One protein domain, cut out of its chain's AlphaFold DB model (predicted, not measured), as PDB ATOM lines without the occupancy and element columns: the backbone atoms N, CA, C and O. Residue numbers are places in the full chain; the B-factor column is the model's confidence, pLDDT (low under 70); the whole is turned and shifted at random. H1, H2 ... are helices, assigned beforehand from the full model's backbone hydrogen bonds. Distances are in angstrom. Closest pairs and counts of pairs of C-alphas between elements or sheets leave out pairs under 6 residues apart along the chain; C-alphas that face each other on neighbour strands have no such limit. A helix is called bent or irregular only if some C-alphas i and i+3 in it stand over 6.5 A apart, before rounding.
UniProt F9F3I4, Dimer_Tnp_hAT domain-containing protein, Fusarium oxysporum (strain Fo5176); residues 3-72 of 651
ATOM      1  N   GLY A   3      13.996 -24.312 -19.979       54.09
ATOM      2  CA  GLY A   3      14.064 -22.847 -20.072       54.09
ATOM      3  C   GLY A   3      12.855 -22.192 -20.749       54.09
ATOM      4  O   GLY A   3      12.520 -21.056 -20.436       54.09
ATOM      5  N   GLN A   4      12.155 -22.914 -21.629       52.53
ATOM      6  CA  GLN A   4      10.986 -22.394 -22.345       52.53
ATOM      7  C   GLN A   4       9.734 -22.338 -21.450       52.53
ATOM      8  O   GLN A   4       8.951 -21.401 -21.553       52.53
ATOM      9  N   GLN A   5       9.581 -23.284 -20.514       54.16
ATOM     10  CA  GLN A   5       8.514 -23.247 -19.505       54.16
ATOM     11  C   GLN A   5       8.745 -22.137 -18.472       54.16
ATOM     12  O   GLN A   5       7.804 -21.422 -18.136       54.16
ATOM     13  N   VAL A   6       9.993 -21.939 -18.033       63.31
ATOM     14  CA  VAL A   6      10.349 -20.854 -17.102       63.31
ATOM     15  C   VAL A   6      10.116 -19.484 -17.745       63.31
ATOM     16  O   VAL A   6       9.476 -18.626 -17.142       63.31
ATOM     17  N   MET A   7      10.539 -19.297 -19.000       57.44
ATOM     18  CA  MET A   7      10.308 -18.051 -19.740       57.44
ATOM     19  C   MET A   7       8.811 -17.758 -19.919       57.44
ATOM     20  O   MET A   7       8.379 -16.634 -19.688       57.44
ATOM     21  N   ASN A   8       8.004 -18.769 -20.260       62.47
ATOM     22  CA  ASN A   8       6.558 -18.602 -20.410       62.47
ATOM     23  C   ASN A   8       5.869 -18.274 -19.076       62.47
ATOM     24  O   ASN A   8       4.992 -17.419 -19.055       62.47
ATOM     25  N   SER A   9       6.288 -18.887 -17.961       60.25
ATOM     26  CA  SER A   9       5.759 -18.550 -16.630       60.25
ATOM     27  C   SER A   9       6.109 -17.123 -16.199       60.25
ATOM     28  O   SER A   9       5.264 -16.421 -15.657       60.25
ATOM     29  N   PHE A  10       7.320 -16.657 -16.517       61.84
ATOM     30  CA  PHE A  10       7.764 -15.300 -16.208       61.84
ATOM     31  C   PHE A  10       7.041 -14.245 -17.058       61.84
ATOM     32  O   PHE A  10       6.675 -13.185 -16.557       61.84
ATOM     33  N   LEU A  11       6.797 -14.541 -18.341       59.16
ATOM     34  CA  LEU A  11       6.026 -13.672 -19.234       59.16
ATOM     35  C   LEU A  11       4.550 -13.593 -18.822       59.16
ATOM     36  O   LEU A  11       4.003 -12.497 -18.793       59.16
ATOM     37  N   LEU A  12       3.936 -14.714 -18.427       62.06
ATOM     38  CA  LEU A  12       2.562 -14.743 -17.908       62.06
ATOM     39  C   LEU A  12       2.421 -13.952 -16.602       62.06
ATOM     40  O   LEU A  12       1.495 -13.163 -16.468       62.06
ATOM     41  N   GLN A  13       3.370 -14.094 -15.674       63.25
ATOM     42  CA  GLN A  13       3.363 -13.367 -14.401       63.25
ATOM     43  C   GLN A  13       3.574 -11.854 -14.592       63.25
ATOM     44  O   GLN A  13       2.981 -11.027 -13.894       63.25
ATOM     45  N   LYS A  14       4.398 -11.471 -15.574       67.69
ATOM     46  CA  LYS A  14       4.562 -10.072 -15.980       67.69
ATOM     47  C   LYS A  14       3.294  -9.516 -16.638       67.69
ATOM     48  O   LYS A  14       2.939  -8.373 -16.374       67.69
ATOM     49  N   ASP A  15       2.600 -10.310 -17.450       69.75
ATOM     50  CA  ASP A  15       1.323  -9.913 -18.052       69.75
ATOM     51  C   ASP A  15       0.195  -9.816 -17.011       69.75
ATOM     52  O   ASP A  15      -0.645  -8.928 -17.116       69.75
ATOM     53  N   GLU A  16       0.174 -10.678 -15.991       71.62
ATOM     54  CA  GLU A  16      -0.794 -10.619 -14.885       71.62
ATOM     55  C   GLU A  16      -0.595  -9.381 -14.008       71.62
ATOM     56  O   GLU A  16      -1.539  -8.623 -13.810       71.62
ATOM     57  N   THR A  17       0.635  -9.109 -13.564       73.19
ATOM     58  CA  THR A  17       0.945  -7.899 -12.775       73.19
ATOM     59  C   THR A  17       0.669  -6.612 -13.551       73.19
ATOM     60  O   THR A  17       0.184  -5.630 -12.990       73.19
ATOM     61  N   LEU A  18       0.922  -6.611 -14.862       75.25
ATOM     62  CA  LEU A  18       0.620  -5.470 -15.722       75.25
ATOM     63  C   LEU A  18      -0.894  -5.302 -15.931       75.25
ATOM     64  O   LEU A  18      -1.379  -4.175 -15.953       75.25
ATOM     65  N   ARG A  19      -1.662  -6.398 -16.014       75.44
ATOM     66  CA  ARG A  19      -3.136  -6.357 -16.031       75.44
ATOM     67  C   ARG A  19      -3.715  -5.848 -14.714       75.44
ATOM     68  O   ARG A  19      -4.623  -5.025 -14.762       75.44
ATOM     69  N   GLU A  20      -3.194  -6.294 -13.575       77.06
ATOM     70  CA  GLU A  20      -3.597  -5.809 -12.249       77.06
ATOM     71  C   GLU A  20      -3.374  -4.294 -12.132       77.06
ATOM     72  O   GLU A  20      -4.300  -3.554 -11.799       77.06
ATOM     73  N   LEU A  21      -2.179  -3.813 -12.493       78.19
ATOM     74  CA  LEU A  21      -1.850  -2.384 -12.514       78.19
ATOM     75  C   LEU A  21      -2.797  -1.587 -13.415       78.19
ATOM     76  O   LEU A  21      -3.353  -0.585 -12.978       78.19
ATOM     77  N   VAL A  22      -3.043  -2.057 -14.641       80.44
ATOM     78  CA  VAL A  22      -3.948  -1.383 -15.583       80.44
ATOM     79  C   VAL A  22      -5.385  -1.335 -15.051       80.44
ATOM     80  O   VAL A  22      -6.053  -0.313 -15.193       80.44
ATOM     81  N   LEU A  23      -5.876  -2.407 -14.421       78.31
ATOM     82  CA  LEU A  23      -7.223  -2.448 -13.840       78.31
ATOM     83  C   LEU A  23      -7.359  -1.525 -12.624       78.31
ATOM     84  O   LEU A  23      -8.380  -0.848 -12.490       78.31
ATOM     85  N   ARG A  24      -6.333  -1.468 -11.769       81.06
ATOM     86  CA  ARG A  24      -6.274  -0.554 -10.620       81.06
ATOM     87  C   ARG A  24      -6.179   0.909 -11.070       81.06
ATOM     88  O   ARG A  24      -6.885   1.747 -10.519       81.06
ATOM     89  N   GLU A  25      -5.380   1.219 -12.093       79.75
ATOM     90  CA  GLU A  25      -5.257   2.574 -12.659       79.75
ATOM     91  C   GLU A  25      -6.522   3.030 -13.400       79.75
ATOM     92  O   GLU A  25      -6.882   4.206 -13.353       79.75
ATOM     93  N   ALA A  26      -7.233   2.111 -14.055       81.44
ATOM     94  CA  ALA A  26      -8.480   2.420 -14.753       81.44
ATOM     95  C   ALA A  26      -9.665   2.687 -13.806       81.44
ATOM     96  O   ALA A  26     -10.713   3.174 -14.243       81.44
ATOM     97  N   TYR A  27      -9.539   2.353 -12.520       83.81
ATOM     98  CA  TYR A  27     -10.626   2.461 -11.557       83.81
ATOM     99  C   TYR A  27     -10.755   3.878 -10.970       83.81
ATOM    100  O   TYR A  27      -9.971   4.332 -10.137       83.81
ATOM    101  N   ASP A  28     -11.826   4.571 -11.361       84.38
ATOM    102  CA  ASP A  28     -12.186   5.898 -10.850       84.38
ATOM    103  C   ASP A  28     -12.875   5.796  -9.476       84.38
ATOM    104  O   ASP A  28     -14.108   5.792  -9.337       84.38
ATOM    105  N   ARG A  29     -12.045   5.698  -8.433       84.50
ATOM    106  CA  ARG A  29     -12.472   5.640  -7.028       84.50
ATOM    107  C   ARG A  29     -13.364   6.828  -6.612       84.50
ATOM    108  O   ARG A  29     -14.397   6.574  -5.979       84.50
ATOM    109  N   PRO A  30     -13.056   8.097  -6.961       83.50
ATOM    110  CA  PRO A  30     -13.957   9.226  -6.729       83.50
ATOM    111  C   PRO A  30     -15.359   9.022  -7.314       83.50
ATOM    112  O   PRO A  30     -16.372   9.162  -6.619       83.50
ATOM    113  N   ARG A  31     -15.447   8.656  -8.592       83.06
ATOM    114  CA  ARG A  31     -16.734   8.464  -9.263       83.06
ATOM    115  C   ARG A  31     -17.531   7.323  -8.643       83.06
ATOM    116  O   ARG A  31     -18.754   7.441  -8.539       83.06
ATOM    117  N   HIS A  32     -16.867   6.267  -8.172       86.06
ATOM    118  CA  HIS A  32     -17.537   5.201  -7.434       86.06
ATOM    119  C   HIS A  32     -18.150   5.721  -6.123       86.06
ATOM    120  O   HIS A  32     -19.354   5.559  -5.915       86.06
ATOM    121  N   LEU A  33     -17.396   6.445  -5.284       85.06
ATOM    122  CA  LEU A  33     -17.939   7.040  -4.052       85.06
ATOM    123  C   LEU A  33     -19.153   7.942  -4.337       85.06
ATOM    124  O   LEU A  33     -20.161   7.898  -3.627       85.06
ATOM    125  N   GLN A  34     -19.089   8.735  -5.409       82.69
ATOM    126  CA  GLN A  34     -20.206   9.574  -5.831       82.69
ATOM    127  C   GLN A  34     -21.435   8.746  -6.247       82.69
ATOM    128  O   GLN A  34     -22.564   9.096  -5.891       82.69
ATOM    129  N   ALA A  35     -21.235   7.651  -6.982       83.81
ATOM    130  CA  ALA A  35     -22.307   6.746  -7.382       83.81
ATOM    131  C   ALA A  35     -22.970   6.082  -6.165       83.81
ATOM    132  O   ALA A  35     -24.197   6.006  -6.118       83.81
ATOM    133  N   LEU A  36     -22.194   5.695  -5.148       85.62
ATOM    134  CA  LEU A  36     -22.715   5.142  -3.892       85.62
ATOM    135  C   LEU A  36     -23.548   6.157  -3.107       85.62
ATOM    136  O   LEU A  36     -24.639   5.831  -2.632       85.62
ATOM    137  N   LEU A  37     -23.088   7.409  -3.019       83.44
ATOM    138  CA  LEU A  37     -23.866   8.502  -2.427       83.44
ATOM    139  C   LEU A  37     -25.166   8.736  -3.193       83.44
ATOM    140  O   LEU A  37     -26.229   8.848  -2.583       83.44
ATOM    141  N   ALA A  38     -25.097   8.754  -4.525       82.38
ATOM    142  CA  ALA A  38     -26.265   8.901  -5.381       82.38
ATOM    143  C   ALA A  38     -27.254   7.750  -5.200       82.38
ATOM    144  O   ALA A  38     -28.464   7.982  -5.180       82.38
ATOM    145  N   LEU A  39     -26.757   6.525  -5.038       84.56
ATOM    146  CA  LEU A  39     -27.567   5.347  -4.773       84.56
ATOM    147  C   LEU A  39     -28.276   5.480  -3.419       84.56
ATOM    148  O   LEU A  39     -29.503   5.395  -3.362       84.56
ATOM    149  N   CYS A  40     -27.547   5.808  -2.352       82.44
ATOM    150  CA  CYS A  40     -28.121   6.001  -1.019       82.44
ATOM    151  C   CYS A  40     -29.142   7.151  -0.980       82.44
ATOM    152  O   CYS A  40     -30.224   7.015  -0.407       82.44
ATOM    153  N   ALA A  41     -28.840   8.277  -1.630       79.94
ATOM    154  CA  ALA A  41     -29.709   9.449  -1.647       79.94
ATOM    155  C   ALA A  41     -30.945   9.254  -2.544       79.94
ATOM    156  O   ALA A  41     -32.073   9.446  -2.092       79.94
ATOM    157  N   ARG A  42     -30.767   8.830  -3.806       80.50
ATOM    158  CA  ARG A  42     -31.851   8.756  -4.808       80.50
ATOM    159  C   ARG A  42     -32.639   7.451  -4.755       80.50
ATOM    160  O   ARG A  42     -33.850   7.468  -4.988       80.50
ATOM    161  N   ARG A  43     -31.979   6.323  -4.468       81.94
ATOM    162  CA  ARG A  43     -32.627   5.004  -4.315       81.94
ATOM    163  C   ARG A  43     -33.006   4.689  -2.872       81.94
ATOM    164  O   ARG A  43     -33.658   3.681  -2.642       81.94
ATOM    165  N   ARG A  44     -32.724   5.610  -1.943       79.19
ATOM    166  CA  ARG A  44     -33.226   5.605  -0.558       79.19
ATOM    167  C   ARG A  44     -32.733   4.412   0.257       79.19
ATOM    168  O   ARG A  44     -33.421   3.992   1.184       79.19
ATOM    169  N   LEU A  45     -31.547   3.907  -0.064       81.94
ATOM    170  CA  LEU A  45     -30.894   2.888   0.745       81.94
ATOM    171  C   LEU A  45     -30.423   3.494   2.078       81.94
ATOM    172  O   LEU A  45     -30.087   4.687   2.137       81.94
ATOM    173  N   PRO A  46     -30.417   2.718   3.173       79.38
ATOM    174  CA  PRO A  46     -29.818   3.175   4.417       79.38
ATOM    175  C   PRO A  46     -28.300   3.363   4.233       79.38
ATOM    176  O   PRO A  46     -27.677   2.721   3.397       79.38
ATOM    177  N   LEU A  47     -27.680   4.267   5.001       79.62
ATOM    178  CA  LEU A  47     -26.260   4.623   4.805       79.62
ATOM    179  C   LEU A  47     -25.283   3.471   5.101       79.62
ATOM    180  O   LEU A  47     -24.126   3.555   4.711       79.62
ATOM    181  N   ASN A  48     -25.728   2.432   5.811       81.19
ATOM    182  CA  ASN A  48     -24.970   1.200   6.034       81.19
ATOM    183  C   ASN A  48     -25.171   0.163   4.916       81.19
ATOM    184  O   ASN A  48     -24.580  -0.902   4.995       81.19
ATOM    185  N   ALA A  49     -25.987   0.441   3.891       83.12
ATOM    186  CA  ALA A  49     -26.194  -0.494   2.784       83.12
ATOM    187  C   ALA A  49     -24.920  -0.761   1.980       83.12
ATOM    188  O   ALA A  49     -24.775  -1.821   1.390       83.12
ATOM    189  N   ILE A  50     -23.977   0.183   1.992       81.69
ATOM    190  CA  ILE A  50     -22.662   0.004   1.368       81.69
ATOM    191  C   ILE A  50     -21.780  -1.014   2.106       81.69
ATOM    192  O   ILE A  50     -20.774  -1.428   1.549       81.69
ATOM    193  N   GLU A  51     -22.151  -1.376   3.341       83.12
ATOM    194  CA  GLU A  51     -21.473  -2.375   4.177       83.12
ATOM    195  C   GLU A  51     -22.185  -3.743   4.121       83.12
ATOM    196  O   GLU A  51     -21.830  -4.666   4.853       83.12
ATOM    197  N   TRP A  52     -23.248  -3.878   3.317       85.81
ATOM    198  CA  TRP A  52     -23.982  -5.137   3.200       85.81
ATOM    199  C   TRP A  52     -23.153  -6.179   2.441       85.81
ATOM    200  O   TRP A  52     -22.593  -5.838   1.395       85.81
ATOM    201  N   PRO A  53     -23.099  -7.442   2.910       83.44
ATOM    202  CA  PRO A  53     -22.348  -8.502   2.239       83.44
ATOM    203  C   PRO A  53     -22.732  -8.659   0.767       83.44
ATOM    204  O   PRO A  53     -21.860  -8.720  -0.086       83.44
ATOM    205  N   GLU A  54     -24.023  -8.597   0.444       85.38
ATOM    206  CA  GLU A  54     -24.531  -8.742  -0.923       85.38
ATOM    207  C   GLU A  54     -24.072  -7.596  -1.833       85.38
ATOM    208  O   GLU A  54     -23.843  -7.774  -3.029       85.38
ATOM    209  N   PHE A  55     -23.948  -6.394  -1.264       82.44
ATOM    210  CA  PHE A  55     -23.461  -5.226  -1.982       82.44
ATOM    211  C   PHE A  55     -21.944  -5.299  -2.177       82.44
ATOM    212  O   PHE A  55     -21.448  -4.942  -3.244       82.44
ATOM    213  N   HIS A  56     -21.216  -5.817  -1.186       78.12
ATOM    214  CA  HIS A  56     -19.798  -6.122  -1.316       78.12
ATOM    215  C   HIS A  56     -19.538  -7.200  -2.363       78.12
ATOM    216  O   HIS A  56     -18.720  -6.960  -3.239       78.12
ATOM    217  N   ASP A  57     -20.277  -8.308  -2.362       80.06
ATOM    218  CA  ASP A  57     -20.133  -9.387  -3.346       80.06
ATOM    219  C   ASP A  57     -20.348  -8.880  -4.781       80.06
ATOM    220  O   ASP A  57     -19.615  -9.251  -5.699       80.06
ATOM    221  N   LEU A  58     -21.309  -7.967  -4.976       79.38
ATOM    222  CA  LEU A  58     -21.545  -7.311  -6.263       79.38
ATOM    223  C   LEU A  58     -20.347  -6.453  -6.708       79.38
ATOM    224  O   LEU A  58     -20.014  -6.420  -7.893       79.38
ATOM    225  N   LEU A  59     -19.711  -5.744  -5.774       72.06
ATOM    226  CA  LEU A  59     -18.547  -4.894  -6.040       72.06
ATOM    227  C   LEU A  59     -17.248  -5.700  -6.185       72.06
ATOM    228  O   LEU A  59     -16.380  -5.322  -6.969       72.06
ATOM    229  N   SER A  60     -17.144  -6.834  -5.494       68.62
ATOM    230  CA  SER A  60     -16.038  -7.794  -5.553       68.62
ATOM    231  C   SER A  60     -16.078  -8.684  -6.801       68.62
ATOM    232  O   SER A  60     -15.228  -9.556  -6.957       68.62
ATOM    233  N   ALA A  61     -17.002  -8.432  -7.739       70.12
ATOM    234  CA  ALA A  61     -17.013  -9.061  -9.061       70.12
ATOM    235  C   ALA A  61     -15.707  -8.825  -9.850       70.12
ATOM    236  O   ALA A  61     -15.378  -9.614 -10.735       70.12
ATOM    237  N   ASN A  62     -14.954  -7.769  -9.519       77.50
ATOM    238  CA  ASN A  62     -13.558  -7.616  -9.911       77.50
ATOM    239  C   ASN A  62     -12.660  -7.678  -8.653       77.50
ATOM    240  O   ASN A  62     -12.621  -6.701  -7.897       77.50
ATOM    241  N   PRO A  63     -11.941  -8.791  -8.415       73.06
ATOM    242  CA  PRO A  63     -11.141  -8.971  -7.204       73.06
ATOM    243  C   PRO A  63      -9.983  -7.967  -7.100       73.06
ATOM    244  O   PRO A  63      -9.651  -7.555  -5.991       73.06
ATOM    245  N   GLU A  64      -9.444  -7.500  -8.232       76.69
ATOM    246  CA  GLU A  64      -8.272  -6.607  -8.294       76.69
ATOM    247  C   GLU A  64      -8.524  -5.198  -7.737       76.69
ATOM    248  O   GLU A  64      -7.584  -4.468  -7.433       76.69
ATOM    249  N   ILE A  65      -9.794  -4.798  -7.615       76.69
ATOM    250  CA  ILE A  65     -10.206  -3.482  -7.096       76.69
ATOM    251  C   ILE A  65     -11.037  -3.592  -5.816       76.69
ATOM    252  O   ILE A  65     -11.583  -2.589  -5.353       76.69
ATOM    253  N   SER A  66     -11.194  -4.797  -5.259       75.25
ATOM    254  CA  SER A  66     -12.098  -5.041  -4.130       75.25
ATOM    255  C   SER A  66     -11.696  -4.234  -2.888       75.25
ATOM    256  O   SER A  66     -12.563  -3.730  -2.180       75.25
ATOM    257  N   ASP A  67     -10.399  -4.056  -2.650       77.31
ATOM    258  CA  ASP A  67      -9.829  -3.193  -1.606       77.31
ATOM    259  C   ASP A  67     -10.140  -1.703  -1.845       77.31
ATOM    260  O   ASP A  67     -10.507  -0.971  -0.925       77.31
ATOM    261  N   LEU A  68     -10.057  -1.246  -3.096       75.62
ATOM    262  CA  LEU A  68     -10.296   0.150  -3.485       75.62
ATOM    263  C   LEU A  68     -11.789   0.519  -3.559       75.62
ATOM    264  O   LEU A  68     -12.146   1.701  -3.450       75.62
ATOM    265  N   ALA A  69     -12.651  -0.475  -3.775       77.56
ATOM    266  CA  ALA A  69     -14.103  -0.359  -3.894       77.56
ATOM    267  C   ALA A  69     -14.843  -0.426  -2.552       77.56
ATOM    268  O   ALA A  69     -16.022  -0.070  -2.485       77.56
ATOM    269  N   GLN A  70     -14.160  -0.832  -1.481       79.00
ATOM    270  CA  GLN A  70     -14.725  -0.872  -0.139       79.00
ATOM    271  C   GLN A  70     -14.693   0.515   0.510       79.00
ATOM    272  O   GLN A  70     -13.644   1.105   0.774       79.00
ATOM    273  N   PHE A  71     -15.882   1.040   0.801       81.12
ATOM    274  CA  PHE A  71     -16.057   2.275   1.554       81.12
ATOM    275  C   PHE A  71     -16.813   1.989   2.843       81.12
ATOM    276  O   PHE A  71     -17.828   1.299   2.844       81.12
ATOM    277  N   SER A  72     -16.353   2.582   3.942       81.75
ATOM    278  CA  SER A  72     -17.076   2.507   5.210       81.75
ATOM    279  C   SER A  72     -18.247   3.490   5.241       81.75
ATOM    280  O   SER A  72     -18.219   4.567   4.625       81.75
TER     281      SER A  72
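This is residues 3 to 72 of the 651 residues of the protein "Dimer_Tnp_hAT domain-containing protein" of Fusarium oxysporum (strain Fo5176) (UniProt F9F3I4). A long straight helix, H1, sticks out with residues 3 to 18 as an arm from a small body, where H2 runs on outward and the chain folds back through H3 to H4, beside the junction of H1 and H2. The printed part has 70 residues with four named helices, H1 to H4, and is all helix. It is only just extended, close to loose, with a radius of gyration of the C-alphas of 17.0 A; it spans 58 by 21 by 16 A, the arm making much of the length.

Find C-alpha 3 at (14.064, -22.847, -20.072); from there H1, residues 3 to 25, runs 32.8 A. H2, residues 29 to 42, runs 19.8 A. H3 is residues 53 to 59; H4, residues 63 to 69, ends at C-alpha 69, (-14.103, -0.359, -3.894), and is irregular, with C-alphas 64 and 67 7.7 A apart.

H4 touches H1 at residues 20 to 24 alone, the closest C-alphas, of Arg 24 and Ile 65, being 6.0 A apart. H4 and H2 only just touch, with 3 pairs of C-alphas within 8 A, the closest Arg 29 and Leu 68 at 6.9 A. H3 is close to H4 but not clearly touching, and H1 and H3 are apart. In H1, H2 and H3 every O i to N i+4 pair is within hydrogen-bond range; in H4 1 of 3 is, beside 2 of 4 O i to N i+3 pairs.

The C-alphas of Gly 3 and Arg 44 are farthest apart, 58.5 A. The printed part has no cut and no long link. Residues 3 to 15 and residue 60 are under pLDDT 70.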